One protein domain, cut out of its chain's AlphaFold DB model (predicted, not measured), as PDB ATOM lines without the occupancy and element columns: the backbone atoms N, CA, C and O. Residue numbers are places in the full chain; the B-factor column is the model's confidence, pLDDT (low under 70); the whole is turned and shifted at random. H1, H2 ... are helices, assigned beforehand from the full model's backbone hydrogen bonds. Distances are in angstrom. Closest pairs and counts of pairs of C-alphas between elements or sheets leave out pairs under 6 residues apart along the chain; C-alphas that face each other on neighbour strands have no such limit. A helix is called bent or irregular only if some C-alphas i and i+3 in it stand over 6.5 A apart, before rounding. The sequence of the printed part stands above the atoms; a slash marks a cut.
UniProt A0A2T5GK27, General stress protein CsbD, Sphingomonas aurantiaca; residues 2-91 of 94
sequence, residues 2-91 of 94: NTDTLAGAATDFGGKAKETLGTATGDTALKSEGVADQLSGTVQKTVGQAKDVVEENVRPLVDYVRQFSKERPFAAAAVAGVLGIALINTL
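What this domain is: This is residues 2 to 91 of the 94 residues of the protein "General stress protein CsbD" of Sphingomonas aurantiaca (UniProt A0A2T5GK27). One very long helix, H1, is folded at two places into a large open hook, and a second helix, H2, turns back beside the hook's last arm to form a small helical hairpin with it. The long arm H1a makes a wide V at its kink near residue 31, and the short arm H1b follows at the far end of that V; residues 2 to 63 and residues 81 to 91 stick out free. The printed part has 90 residues with two named helices, H1 then H2, and no named strand; the class is all helix. The whole is loose, with a radius of gyration of the C-alphas of 17.6 A and spans of 46 by 37 by 28 A.

Where its parts are: H1, residues 3 to 71, was assigned as one helix by its hydrogen bonds but is bent: C-alphas 57 and 60 are 7.9 A apart. Arm H1a, residues 3 to 57, begins at C-alpha 3 (6.647, -19.101, 8.707) and measures 41.6 A from first to last C-alpha. H1a is itself irregular, with C-alphas 31 and 34 7.1 A apart, and has a kink of 97 degrees near residue 31. Arm H1b, residues 60 to 71, measures 16.8 A. H2, residues 73 to 91, measures 26.8 A and ends at C-alpha 91 (-15.814, -18.064, -17.927).

How they stand to each other: The lines of H1a and H1b stand at a steep tilt of 49 degrees, that of H1a being a rough one. H1b and H2 form a helical hairpin and touch through residues 65 to 69 and 75 to 77 alone; their closest C-alphas, of Ser 69 and Ala 76, are 5.0 A apart. They run opposite ways at a steep tilt of 38 degrees. H1a and H2 are apart. Every O i to N i+4 pair is within hydrogen-bond range in H1b and H2, and 41 of 51 in H1a.

The domain as a whole: The two C-alphas farthest apart, of Asn 2 and Gln 49, are 48.5 A apart. The printed part has no cut, and the link from H1 to H2, one residue, is tight. The mean pLDDT of the printed part is 81.0; residues 2 to 3, residue 6 and residues 28 to 33 are under 70.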
ATOM      1  N   ASN A   2      10.846 -18.404   8.345       55.66
ATOM      2  CA  ASN A   2      10.047 -18.171   7.108       55.66
ATOM      3  C   ASN A   2       8.538 -18.469   7.270       55.66
ATOM      4  O   ASN A   2       7.763 -18.222   6.355       55.66
ATOM      5  N   THR A   3       8.085 -18.960   8.423       62.38
ATOM      6  CA  THR A   3       6.647 -19.101   8.707       62.38
ATOM      7  C   THR A   3       5.997 -17.755   9.037       62.38
ATOM      8  O   THR A   3       4.871 -17.504   8.615       62.38
ATOM      9  N   ASP A   4       6.717 -16.861   9.721       70.31
ATOM     10  CA  ASP A   4       6.197 -15.563  10.175       70.31
ATOM     11  C   ASP A   4       5.926 -14.575   9.030       70.31
ATOM     12  O   ASP A   4       4.958 -13.821   9.072       70.31
ATOM     13  N   THR A   5       6.732 -14.608   7.965       70.88
ATOM     14  CA  THR A   5       6.555 -13.740   6.788       70.88
ATOM     15  C   THR A   5       5.343 -14.148   5.952       70.88
ATOM     16  O   THR A   5       4.593 -13.288   5.491       70.88
ATOM     17  N   LEU A   6       5.109 -15.455   5.798       68.69
ATOM     18  CA  LEU A   6       3.936 -15.979   5.096       68.69
ATOM     19  C   LEU A   6       2.647 -15.755   5.904       68.69
ATOM     20  O   LEU A   6       1.617 -15.393   5.333       68.69
ATOM     21  N   ALA A   7       2.713 -15.928   7.229       73.44
ATOM     22  CA  ALA A   7       1.594 -15.653   8.129       73.44
ATOM     23  C   ALA A   7       1.219 -14.161   8.128       73.44
ATOM     24  O   ALA A   7       0.040 -13.838   8.003       73.44
ATOM     25  N   GLY A   8       2.207 -13.258   8.169       76.31
ATOM     26  CA  GLY A   8       1.982 -11.811   8.084       76.31
ATOM     27  C   GLY A   8       1.299 -11.388   6.780       76.31
ATOM     28  O   GLY A   8       0.298 -10.677   6.815       76.31
ATOM     29  N   ALA A   9       1.752 -11.914   5.635       78.00
ATOM     30  CA  ALA A   9       1.140 -11.618   4.337       78.00
ATOM     31  C   ALA A   9      -0.332 -12.070   4.254       78.00
ATOM     32  O   ALA A   9      -1.177 -11.364   3.697       78.00
ATOM     33  N   ALA A  10      -0.657 -13.230   4.836       78.31
ATOM     34  CA  ALA A  10      -2.033 -13.716   4.910       78.31
ATOM     35  C   ALA A  10      -2.909 -12.832   5.818       78.31
ATOM     36  O   ALA A  10      -4.060 -12.546   5.472       78.31
ATOM     37  N   THR A  11      -2.369 -12.368   6.948       82.50
ATOM     38  CA  THR A  11      -3.062 -11.463   7.876       82.50
ATOM     39  C   THR A  11      -3.341 -10.099   7.246       82.50
ATOM     40  O   THR A  11      -4.474  -9.623   7.331       82.50
ATOM     41  N   ASP A  12      -2.366  -9.502   6.559       87.00
ATOM     42  CA  ASP A  12      -2.527  -8.197   5.905       87.00
ATOM     43  C   ASP A  12      -3.559  -8.246   4.775       87.00
ATOM     44  O   ASP A  12      -4.412  -7.360   4.644       87.00
ATOM     45  N   PHE A  13      -3.523  -9.312   3.972       85.81
ATOM     46  CA  PHE A  13      -4.498  -9.522   2.907       85.81
ATOM     47  C   PHE A  13      -5.910  -9.730   3.471       85.81
ATOM     48  O   PHE A  13      -6.864  -9.098   3.008       85.81
ATOM     49  N   GLY A  14      -6.045 -10.563   4.507       86.25
ATOM     50  CA  GLY A  14      -7.317 -10.784   5.195       86.25
ATOM     51  C   GLY A  14      -7.876  -9.510   5.838       86.25
ATOM     52  O   GLY A  14      -9.083  -9.266   5.763       86.25
ATOM     53  N   GLY A  15      -7.006  -8.672   6.409       86.50
ATOM     54  CA  GLY A  15      -7.356  -7.368   6.974       86.50
ATOM     55  C   GLY A  15      -7.926  -6.414   5.923       86.50
ATOM     56  O   GLY A  15      -9.050  -5.937   6.080       86.50
ATOM     57  N   LYS A  16      -7.212  -6.222   4.806       87.50
ATOM     58  CA  LYS A  16      -7.656  -5.368   3.684       87.50
ATOM     59  C   LYS A  16      -8.968  -5.845   3.063       87.50
ATOM     60  O   LYS A  16      -9.836  -5.035   2.733       87.50
ATOM     61  N   ALA A  17      -9.126  -7.161   2.910       84.75
ATOM     62  CA  ALA A  17     -10.358  -7.747   2.394       84.75
ATOM     63  C   ALA A  17     -11.546  -7.474   3.332       84.75
ATOM     64  O   ALA A  17     -12.606  -7.052   2.873       84.75
ATOM     65  N   LYS A  18     -11.364  -7.657   4.648       83.69
ATOM     66  CA  LYS A  18     -12.404  -7.380   5.649       83.69
ATOM     67  C   LYS A  18     -12.767  -5.894   5.706       83.69
ATOM     68  O   LYS A  18     -13.950  -5.582   5.795       83.69
ATOM     69  N   GLU A  19     -11.781  -5.003   5.636       88.06
ATOM     70  CA  GLU A  19     -11.993  -3.551   5.620       88.06
ATOM     71  C   GLU A  19     -12.830  -3.130   4.408       88.06
ATOM     72  O   GLU A  19     -13.883  -2.519   4.575       88.06
ATOM     73  N   THR A  20     -12.433  -3.571   3.209       85.94
ATOM     74  CA  THR A  20     -13.121  -3.243   1.948       85.94
ATOM     75  C   THR A  20     -14.571  -3.732   1.943       85.94
ATOM     76  O   THR A  20     -15.483  -2.997   1.559       85.94
ATOM     77  N   LEU A  21     -14.796  -4.974   2.389       83.12
ATOM     78  CA  LEU A  21     -16.139  -5.544   2.494       83.12
ATOM     79  C   LEU A  21     -16.972  -4.824   3.563       83.12
ATOM     80  O   LEU A  21     -18.134  -4.517   3.319       83.12
ATOM     81  N   GLY A  22     -16.381  -4.498   4.716       79.50
ATOM     82  CA  GLY A  22     -17.059  -3.796   5.806       79.50
ATOM     83  C   GLY A  22     -17.531  -2.396   5.414       79.50
ATOM     84  O   GLY A  22     -18.690  -2.058   5.657       79.50
ATOM     85  N   THR A  23     -16.679  -1.609   4.751       80.81
ATOM     86  CA  THR A  23     -17.040  -0.265   4.270       80.81
ATOM     87  C   THR A  23     -18.114  -0.309   3.187       80.81
ATOM     88  O   THR A  23     -19.046   0.484   3.217       80.81
ATOM     89  N   ALA A  24     -18.030  -1.262   2.253       77.50
ATOM     90  CA  ALA A  24     -19.004  -1.370   1.167       77.50
ATOM     91  C   ALA A  24     -20.374  -1.870   1.657       77.50
ATOM     92  O   ALA A  24     -21.417  -1.400   1.198       77.50
ATOM     93  N   THR A  25     -20.395  -2.821   2.593       80.88
ATOM     94  CA  THR A  25     -21.638  -3.375   3.143       80.88
ATOM     95  C   THR A  25     -22.304  -2.431   4.147       80.88
ATOM     96  O   THR A  25     -23.533  -2.397   4.183       80.88
ATOM     97  N   GLY A  26     -21.536  -1.642   4.911       74.44
ATOM     98  CA  GLY A  26     -22.055  -0.729   5.938       74.44
ATOM     99  C   GLY A  26     -23.101   0.264   5.416       74.44
ATOM    100  O   GLY A  26     -24.187   0.356   5.982       74.44
ATOM    101  N   ASP A  27     -22.820   0.926   4.292       73.12
ATOM    102  CA  ASP A  27     -23.756   1.874   3.665       73.12
ATOM    103  C   ASP A  27     -24.834   1.182   2.812       73.12
ATOM    104  O   ASP A  27     -25.931   1.707   2.609       73.12
ATOM    105  N   THR A  28     -24.546  -0.023   2.314       69.31
ATOM    106  CA  THR A  28     -25.453  -0.753   1.418       69.31
ATOM    107  C   THR A  28     -26.561  -1.475   2.185       69.31
ATOM    108  O   THR A  28     -27.671  -1.581   1.666       69.31
ATOM    109  N   ALA A  29     -26.313  -1.918   3.424       68.06
ATOM    110  CA  ALA A  29     -27.242  -2.734   4.214       68.06
ATOM    111  C   ALA A  29     -28.663  -2.138   4.311       68.06
ATOM    112  O   ALA A  29     -29.639  -2.860   4.125       68.06
ATOM    113  N   LEU A  30     -28.786  -0.816   4.487       62.19
ATOM    114  CA  LEU A  30     -30.069  -0.102   4.608       62.19
ATOM    115  C   LEU A  30     -30.864   0.015   3.296       62.19
ATOM    116  O   LEU A  30     -32.085   0.138   3.323       62.19
ATOM    117  N   LYS A  31     -30.197  -0.023   2.138       67.31
ATOM    118  CA  LYS A  31     -30.843   0.005   0.810       67.31
ATOM    119  C   LYS A  31     -31.001  -1.400   0.220       67.31
ATOM    120  O   LYS A  31     -31.642  -1.580  -0.816       67.31
ATOM    121  N   SER A  32     -30.388  -2.387   0.873       68.25
ATOM    122  CA  SER A  32     -30.174  -3.714   0.323       68.25
ATOM    123  C   SER A  32     -31.372  -4.631   0.471       68.25
ATOM    124  O   SER A  32     -31.512  -5.467  -0.403       68.25
ATOM    125  N   GLU A  33     -32.219  -4.529   1.499       69.00
ATOM    126  CA  GLU A  33     -33.258  -5.554   1.743       69.00
ATOM    127  C   GLU A  33     -34.166  -5.776   0.517       69.00
ATOM    128  O   GLU A  33     -34.239  -6.886  -0.001       69.00
ATOM    129  N   GLY A  34     -34.733  -4.716  -0.068       72.31
ATOM    130  CA  GLY A  34     -35.619  -4.856  -1.235       72.31
ATOM    131  C   GLY A  34     -34.919  -5.252  -2.547       72.31
ATOM    132  O   GLY A  34     -35.499  -5.949  -3.381       72.31
ATOM    133  N   VAL A  35     -33.668  -4.827  -2.755       79.25
ATOM    134  CA  VAL A  35     -32.882  -5.199  -3.951       79.25
ATOM    135  C   VAL A  35     -32.338  -6.619  -3.815       79.25
ATOM    136  O   VAL A  35     -32.328  -7.375  -4.785       79.25
ATOM    137  N   ALA A  36     -31.924  -6.996  -2.607       81.44
ATOM    138  CA  ALA A  36     -31.456  -8.328  -2.271       81.44
ATOM    139  C   ALA A  36     -32.575  -9.349  -2.431       81.44
ATOM    140  O   ALA A  36     -32.294 -10.421  -2.953       81.44
ATOM    141  N   ASP A  37     -33.820  -9.027  -2.080       81.56
ATOM    142  CA  ASP A  37     -34.953  -9.932  -2.287       81.56
ATOM    143  C   ASP A  37     -35.229 -10.185  -3.777       81.56
ATOM    144  O   ASP A  37     -35.371 -11.335  -4.203       81.56
ATOM    145  N   GLN A  38     -35.225  -9.139  -4.609       84.94
ATOM    146  CA  GLN A  38     -35.426  -9.283  -6.061       84.94
ATOM    147  C   GLN A  38     -34.263 -10.016  -6.740       84.94
ATOM    148  O   GLN A  38     -34.468 -10.880  -7.605       84.94
ATOM    149  N   LEU A  39     -33.037  -9.692  -6.333       87.12
ATOM    150  CA  LEU A  39     -31.833 -10.348  -6.824       87.12
ATOM    151  C   LEU A  39     -31.809 -11.814  -6.386       87.12
ATOM    152  O   LEU A  39     -31.594 -12.689  -7.219       87.12
ATOM    153  N   SER A  40     -32.107 -12.093  -5.119       84.62
ATOM    154  CA  SER A  40     -32.194 -13.449  -4.572       84.62
ATOM    155  C   SER A  40     -33.259 -14.261  -5.290       84.62
ATOM    156  O   SER A  40     -32.975 -15.388  -5.679       84.62
ATOM    157  N   GLY A  41     -34.443 -13.701  -5.550       86.56
ATOM    158  CA  GLY A  41     -35.491 -14.380  -6.317       86.56
ATOM    159  C   GLY A  41     -35.056 -14.714  -7.748       86.56
ATOM    160  O   GLY A  41     -35.252 -15.835  -8.222       86.56
ATOM    161  N   THR A  42     -34.392 -13.776  -8.428       87.69
ATOM    162  CA  THR A  42     -33.879 -13.982  -9.796       87.69
ATOM    163  C   THR A  42     -32.763 -15.027  -9.834       87.69
ATOM    164  O   THR A  42     -32.752 -15.910 -10.701       87.69
ATOM    165  N   VAL A  43     -31.845 -14.967  -8.868       88.25
ATOM    166  CA  VAL A  43     -30.739 -15.916  -8.723       88.25
ATOM    167  C   VAL A  43     -31.274 -17.301  -8.380       88.25
ATOM    168  O   VAL A  43     -30.925 -18.253  -9.066       88.25
ATOM    169  N   GLN A  44     -32.169 -17.432  -7.398       85.38
ATOM    170  CA  GLN A  44     -32.777 -18.713  -7.026       85.38
ATOM    171  C   GLN A  44     -33.534 -19.344  -8.194       85.38
ATOM    172  O   GLN A  44     -33.398 -20.541  -8.425       85.38
ATOM    173  N   LYS A  45     -34.272 -18.552  -8.981       88.12
ATOM    174  CA  LYS A  45     -34.973 -19.052 -10.170       88.12
ATOM    175  C   LYS A  45     -34.003 -19.549 -11.246       88.12
ATOM    176  O   LYS A  45     -34.244 -20.580 -11.869       88.12
ATOM    177  N   THR A  46     -32.911 -18.827 -11.477       85.25
ATOM    178  CA  THR A  46     -31.892 -19.204 -12.473       85.25
ATOM    179  C   THR A  46     -31.100 -20.431 -12.022       85.25
ATOM    180  O   THR A  46     -30.932 -21.379 -12.786       85.25
ATOM    181  N   VAL A  47     -30.670 -20.444 -10.760       83.81
ATOM    182  CA  VAL A  47     -29.948 -21.562 -10.145       83.81
ATOM    183  C   VAL A  47     -30.832 -22.797 -10.058       83.81
ATOM    184  O   VAL A  47     -30.342 -23.876 -10.350       83.81
ATOM    185  N   GLY A  48     -32.117 -22.666  -9.712       81.62
ATOM    186  CA  GLY A  48     -33.058 -23.787  -9.661       81.62
ATOM    187  C   GLY A  48     -33.181 -24.493 -11.010       81.62
ATOM    188  O   GLY A  48     -32.945 -25.692 -11.095       81.62
ATOM    189  N   GLN A  49     -33.413 -23.732 -12.084       84.06
ATOM    190  CA  GLN A  49     -33.487 -24.283 -13.444       84.06
ATOM    191  C   GLN A  49     -32.175 -24.953 -13.885       84.06
ATOM    192  O   GLN A  49     -32.199 -26.002 -14.521       84.06
ATOM    193  N   ALA A  50     -31.022 -24.368 -13.547       79.81
ATOM    194  CA  ALA A  50     -29.721 -24.953 -13.876       79.81
ATOM    195  C   ALA A  50     -29.394 -26.187 -13.014       79.81
ATOM    196  O   ALA A  50     -28.793 -27.142 -13.504       79.81
ATOM    197  N   LYS A  51     -29.797 -26.181 -11.739       82.00
ATOM    198  CA  LYS A  51     -29.597 -27.285 -10.798       82.00
ATOM    199  C   LYS A  51     -30.316 -28.529 -11.291       82.00
ATOM    200  O   LYS A  51     -29.674 -29.566 -11.351       82.00
ATOM    201  N   ASP A  52     -31.565 -28.412 -11.728       78.00
ATOM    202  CA  ASP A  52     -32.338 -29.565 -12.206       78.00
ATOM    203  C   ASP A  52     -31.670 -30.266 -13.407       78.00
ATOM    204  O   ASP A  52     -31.679 -31.491 -13.492       78.00
ATOM    205  N   VAL A  53     -31.012 -29.509 -14.293       76.06
ATOM    206  CA  VAL A  53     -30.301 -30.045 -15.472       76.06
ATOM    207  C   VAL A  53     -28.950 -30.674 -15.107       76.06
ATOM    208  O   VAL A  53     -28.510 -31.634 -15.738       76.06
ATOM    209  N   VAL A  54     -28.258 -30.132 -14.102       72.75
ATOM    210  CA  VAL A  54     -26.888 -30.539 -13.748       72.75
ATOM    211  C   VAL A  54     -26.869 -31.620 -12.659       72.75
ATOM    212  O   VAL A  54     -25.979 -32.472 -12.657       72.75
ATOM    213  N   GLU A  55     -27.852 -31.625 -11.754       74.31
ATOM    214  CA  GLU A  55     -27.924 -32.475 -10.556       74.31
ATOM    215  C   GLU A  55     -27.874 -33.973 -10.879       74.31
ATOM    216  O   GLU A  55     -27.326 -34.738 -10.092       74.31
ATOM    217  N   GLU A  56     -28.341 -34.409 -12.047       72.31
ATOM    218  CA  GLU A  56     -28.267 -35.820 -12.444       72.31
ATOM    219  C   GLU A  56     -26.819 -36.331 -12.598       72.31
ATOM    220  O   GLU A  56     -26.530 -37.465 -12.223       72.31
ATOM    221  N   ASN A  57     -25.878 -35.478 -13.028       77.06
ATOM    222  CA  ASN A  57     -24.476 -35.858 -13.258       77.06
ATOM    223  C   ASN A  57     -23.529 -35.497 -12.099       77.06
ATOM    224  O   ASN A  57     -22.457 -36.089 -11.971       77.06
ATOM    225  N   VAL A  58     -23.898 -34.535 -11.241       82.88
ATOM    226  CA  VAL A  58     -23.021 -34.036 -10.158       82.88
ATOM    227  C   VAL A  58     -23.451 -34.443  -8.748       82.88
ATOM    228  O   VAL A  58     -22.746 -34.107  -7.796       82.88
ATOM    229  N   ARG A  59     -24.556 -35.187  -8.586       82.94
ATOM    230  CA  ARG A  59     -25.025 -35.735  -7.292       82.94
ATOM    231  C   ARG A  59     -23.900 -36.284  -6.398       82.94
ATOM    232  O   ARG A  59     -23.798 -35.813  -5.267       82.94
ATOM    233  N   PRO A  60     -22.993 -37.163  -6.881       85.19
ATOM    234  CA  PRO A  60     -21.938 -37.729  -6.036       85.19
ATOM    235  C   PRO A  60     -20.978 -36.669  -5.483       85.19
ATOM    236  O   PRO A  60     -20.551 -36.737  -4.332       85.19
ATOM    237  N   LEU A  61     -20.656 -35.660  -6.299       83.06
ATOM    238  CA  LEU A  61     -19.779 -34.556  -5.920       83.06
ATOM    239  C   LEU A  61     -20.469 -33.618  -4.923       83.06
ATOM    240  O   LEU A  61     -19.854 -33.192  -3.947       83.06
ATOM    241  N   VAL A  62     -21.748 -33.313  -5.150       85.00
ATOM    242  CA  VAL A  62     -22.549 -32.464  -4.258       85.00
ATOM    243  C   VAL A  62     -22.719 -33.125  -2.894       85.00
ATOM    244  O   VAL A  62     -22.543 -32.457  -1.874       85.00
ATOM    245  N   ASP A  63     -22.998 -34.427  -2.856       85.38
ATOM    246  CA  ASP A  63     -23.150 -35.173  -1.607       85.38
ATOM    247  C   ASP A  63     -21.828 -35.264  -0.838       85.38
ATOM    248  O   ASP A  63     -21.818 -35.049   0.376       85.38
ATOM    249  N   TYR A  64     -20.701 -35.449  -1.535       84.00
ATOM    250  CA  TYR A  64     -19.367 -35.388  -0.933       84.00
ATOM    251  C   TYR A  64     -19.079 -34.015  -0.309       84.00
ATOM    252  O   TYR A  64     -18.700 -33.922   0.861       84.00
ATOM    253  N   VAL A  65     -19.324 -32.932  -1.054       82.81
ATOM    254  CA  VAL A  65     -19.146 -31.558  -0.559       82.81
ATOM    255  C   VAL A  65     -20.074 -31.277   0.624       82.81
ATOM    256  O   VAL A  65     -19.667 -30.632   1.593       82.81
ATOM    257  N   ARG A  66     -21.311 -31.782   0.593       86.50
ATOM    258  CA  ARG A  66     -22.302 -31.601   1.663       86.50
ATOM    259  C   ARG A  66     -21.932 -32.377   2.928       86.50
ATOM    260  O   ARG A  66     -22.074 -31.837   4.026       86.50
ATOM    261  N   GLN A  67     -21.440 -33.606   2.795       86.81
ATOM    262  CA  GLN A  67     -20.952 -34.407   3.919       86.81
ATOM    263  C   GLN A  67     -19.710 -33.764   4.545       86.81
ATOM    264  O   GLN A  67     -19.666 -33.549   5.755       86.81
ATOM    265  N   PHE A  68     -18.763 -33.337   3.712       83.88
ATOM    266  CA  PHE A  68     -17.572 -32.625   4.161       83.88
ATOM    267  C   PHE A  68     -17.901 -31.267   4.803       83.88
ATOM    268  O   PHE A  68     -17.247 -30.872   5.763       83.88
ATOM    269  N   SER A  69     -18.959 -30.579   4.352       87.31
ATOM    270  CA  SER A  69     -19.447 -29.336   4.977       87.31
ATOM    271  C   SER A  69     -19.959 -29.546   6.400       87.31
ATOM    272  O   SER A  69     -19.757 -28.676   7.245       87.31
ATOM    273  N   LYS A  70     -20.604 -30.688   6.684       88.06
ATOM    274  CA  LYS A  70     -21.069 -31.023   8.041       88.06
ATOM    275  C   LYS A  70     -19.910 -31.306   8.992       88.06
ATOM    276  O   LYS A  70     -19.990 -30.951  10.162       88.06
ATOM    277  N   GLU A  71     -18.851 -31.937   8.497       91.19
ATOM    278  CA  GLU A  71     -17.705 -32.330   9.321       91.19
ATOM    279  C   GLU A  71     -16.661 -31.217   9.460       91.19
ATOM    280  O   GLU A  71     -16.054 -31.057  10.518       91.19
ATOM    281  N   ARG A  72     -16.425 -30.442   8.393       90.25
ATOM    282  CA  ARG A  72     -15.388 -29.406   8.325       90.25
ATOM    283  C   ARG A  72     -15.889 -28.176   7.564       90.25
ATOM    284  O   ARG A  72     -15.524 -27.979   6.400       90.25
ATOM    285  N   PRO A  73     -16.649 -27.289   8.231       88.38
ATOM    286  CA  PRO A  73     -17.249 -26.122   7.585       88.38
ATOM    287  C   PRO A  73     -16.206 -25.219   6.910       88.38
ATOM    288  O   PRO A  73     -16.405 -24.774   5.782       88.38
ATOM    289  N   PHE A  74     -15.045 -25.017   7.544       87.69
ATOM    290  CA  PHE A  74     -13.957 -24.213   6.975       87.69
ATOM    291  C   PHE A  74     -13.333 -24.837   5.725       87.69
ATOM    292  O   PHE A  74     -12.996 -24.131   4.778       87.69
ATOM    293  N   ALA A  75     -13.183 -26.159   5.705       87.50
ATOM    294  CA  ALA A  75     -12.544 -26.835   4.588       87.50
ATOM    295  C   ALA A  75     -13.481 -26.889   3.371       87.50
ATOM    296  O   ALA A  75     -13.034 -26.678   2.244       87.50
ATOM    297  N   ALA A  76     -14.784 -27.081   3.586       88.62
ATOM    298  CA  ALA A  76     -15.772 -26.972   2.518       88.62
ATOM    299  C   ALA A  76     -15.842 -25.552   1.937       88.62
ATOM    300  O   ALA A  76     -15.857 -25.392   0.717       88.62
ATOM    301  N   ALA A  77     -15.806 -24.522   2.791       87.06
ATOM    302  CA  ALA A  77     -15.753 -23.131   2.347       87.06
ATOM    303  C   ALA A  77     -14.500 -22.842   1.501       87.06
ATOM    304  O   ALA A  77     -14.595 -22.175   0.473       87.06
ATOM    305  N   ALA A  78     -13.342 -23.388   1.884       89.06
ATOM    306  CA  ALA A  78     -12.109 -23.248   1.111       89.06
ATOM    307  C   ALA A  78     -12.221 -23.894  -0.281       89.06
ATOM    308  O   ALA A  78     -11.899 -23.252  -1.279       89.06
ATOM    309  N   VAL A  79     -12.730 -25.128  -0.366       88.31
ATOM    310  CA  VAL A  79     -12.933 -25.826  -1.650       88.31
ATOM    311  C   VAL A  79     -13.925 -25.069  -2.532       88.31
ATOM    312  O   VAL A  79     -13.644 -24.827  -3.705       88.31
ATOM    313  N   ALA A  80     -15.056 -24.636  -1.969       86.50
ATOM    314  CA  ALA A  80     -16.046 -23.840  -2.686       86.50
ATOM    315  C   ALA A  80     -15.463 -22.507  -3.184       86.50
ATOM    316  O   ALA A  80     -15.718 -22.116  -4.321       86.50
ATOM    317  N   GLY A  81     -14.635 -21.840  -2.375       87.00
ATOM    318  CA  GLY A  81     -13.941 -20.612  -2.760       87.00
ATOM    319  C   GLY A  81     -12.978 -20.819  -3.931       87.00
ATOM    320  O   GLY A  81     -13.019 -20.063  -4.900       87.00
ATOM    321  N   VAL A  82     -12.161 -21.877  -3.888       89.81
ATOM    322  CA  VAL A  82     -11.228 -22.220  -4.977       89.81
ATOM    323  C   VAL A  82     -11.981 -22.552  -6.265       89.81
ATOM    324  O   VAL A  82     -11.636 -22.029  -7.324       89.81
ATOM    325  N   LEU A  83     -13.035 -23.370  -6.185       84.94
ATOM    326  CA  LEU A  83     -13.871 -23.700  -7.343       84.94
ATOM    327  C   LEU A  83     -14.580 -22.463  -7.903       84.94
ATOM    328  O   LEU A  83     -14.640 -22.297  -9.117       84.94
ATOM    329  N   GLY A  84     -15.063 -21.569  -7.038       84.75
ATOM    330  CA  GLY A  84     -15.666 -20.302  -7.446       84.75
ATOM    331  C   GLY A  84     -14.691 -19.428  -8.236       84.75
ATOM    332  O   GLY A  84     -15.026 -18.965  -9.325       84.75
ATOM    333  N   ILE A  85     -13.461 -19.262  -7.741       82.12
ATOM    334  CA  ILE A  85     -12.409 -18.507  -8.440       82.12
ATOM    335  C   ILE A  85     -12.057 -19.171  -9.775       82.12
ATOM    336  O   ILE A  85     -11.948 -18.485 -10.793       82.12
ATOM    337  N   ALA A  86     -11.915 -20.498  -9.788       80.19
ATOM    338  CA  ALA A  86     -11.619 -21.245 -11.002       80.19
ATOM    339  C   ALA A  86     -12.717 -21.048 -12.054       80.19
ATOM    340  O   ALA A  86     -12.400 -20.678 -13.175       80.19
ATOM    341  N   LEU A  87     -13.995 -21.194 -11.691       81.31
ATOM    342  CA  LEU A  87     -15.129 -20.994 -12.602       81.31
ATOM    343  C   LEU A  87     -15.192 -19.570 -13.161       81.31
ATOM    344  O   LEU A  87     -15.421 -19.400 -14.358       81.31
ATOM    345  N   ILE A  88     -14.942 -18.555 -12.327       82.75
ATOM    346  CA  ILE A  88     -14.858 -17.160 -12.783       82.75
ATOM    347  C   ILE A  88     -13.745 -17.015 -13.826       82.75
ATOM    348  O   ILE A  88     -13.952 -16.372 -14.853       82.75
ATOM    349  N   ASN A  89     -12.585 -17.638 -13.601       78.19
ATOM    350  CA  ASN A  89     -11.477 -17.602 -14.553       78.19
ATOM    351  C   ASN A  89     -11.790 -18.381 -15.848       78.19
ATOM    352  O   ASN A  89     -11.477 -17.906 -16.937       78.19
ATOM    353  N   THR A  90     -12.470 -19.528 -15.754       79.50
ATOM    354  CA  THR A  90     -12.873 -20.351 -16.909       79.50
ATOM    355  C   THR A  90     -13.915 -19.650 -17.787       79.50
ATOM    356  O   THR A  90     -13.905 -19.825 -19.003       79.50
ATOM    357  N   LEU A  91     -14.795 -18.831 -17.199       72.44
ATOM    358  CA  LEU A  91     -15.814 -18.064 -17.927       72.44
ATOM    359  C   LEU A  91     -15.281 -16.757 -18.535       72.44
ATOM    360  O   LEU A  91     -15.888 -16.237 -19.466       72.44
TER     361      LEU A  91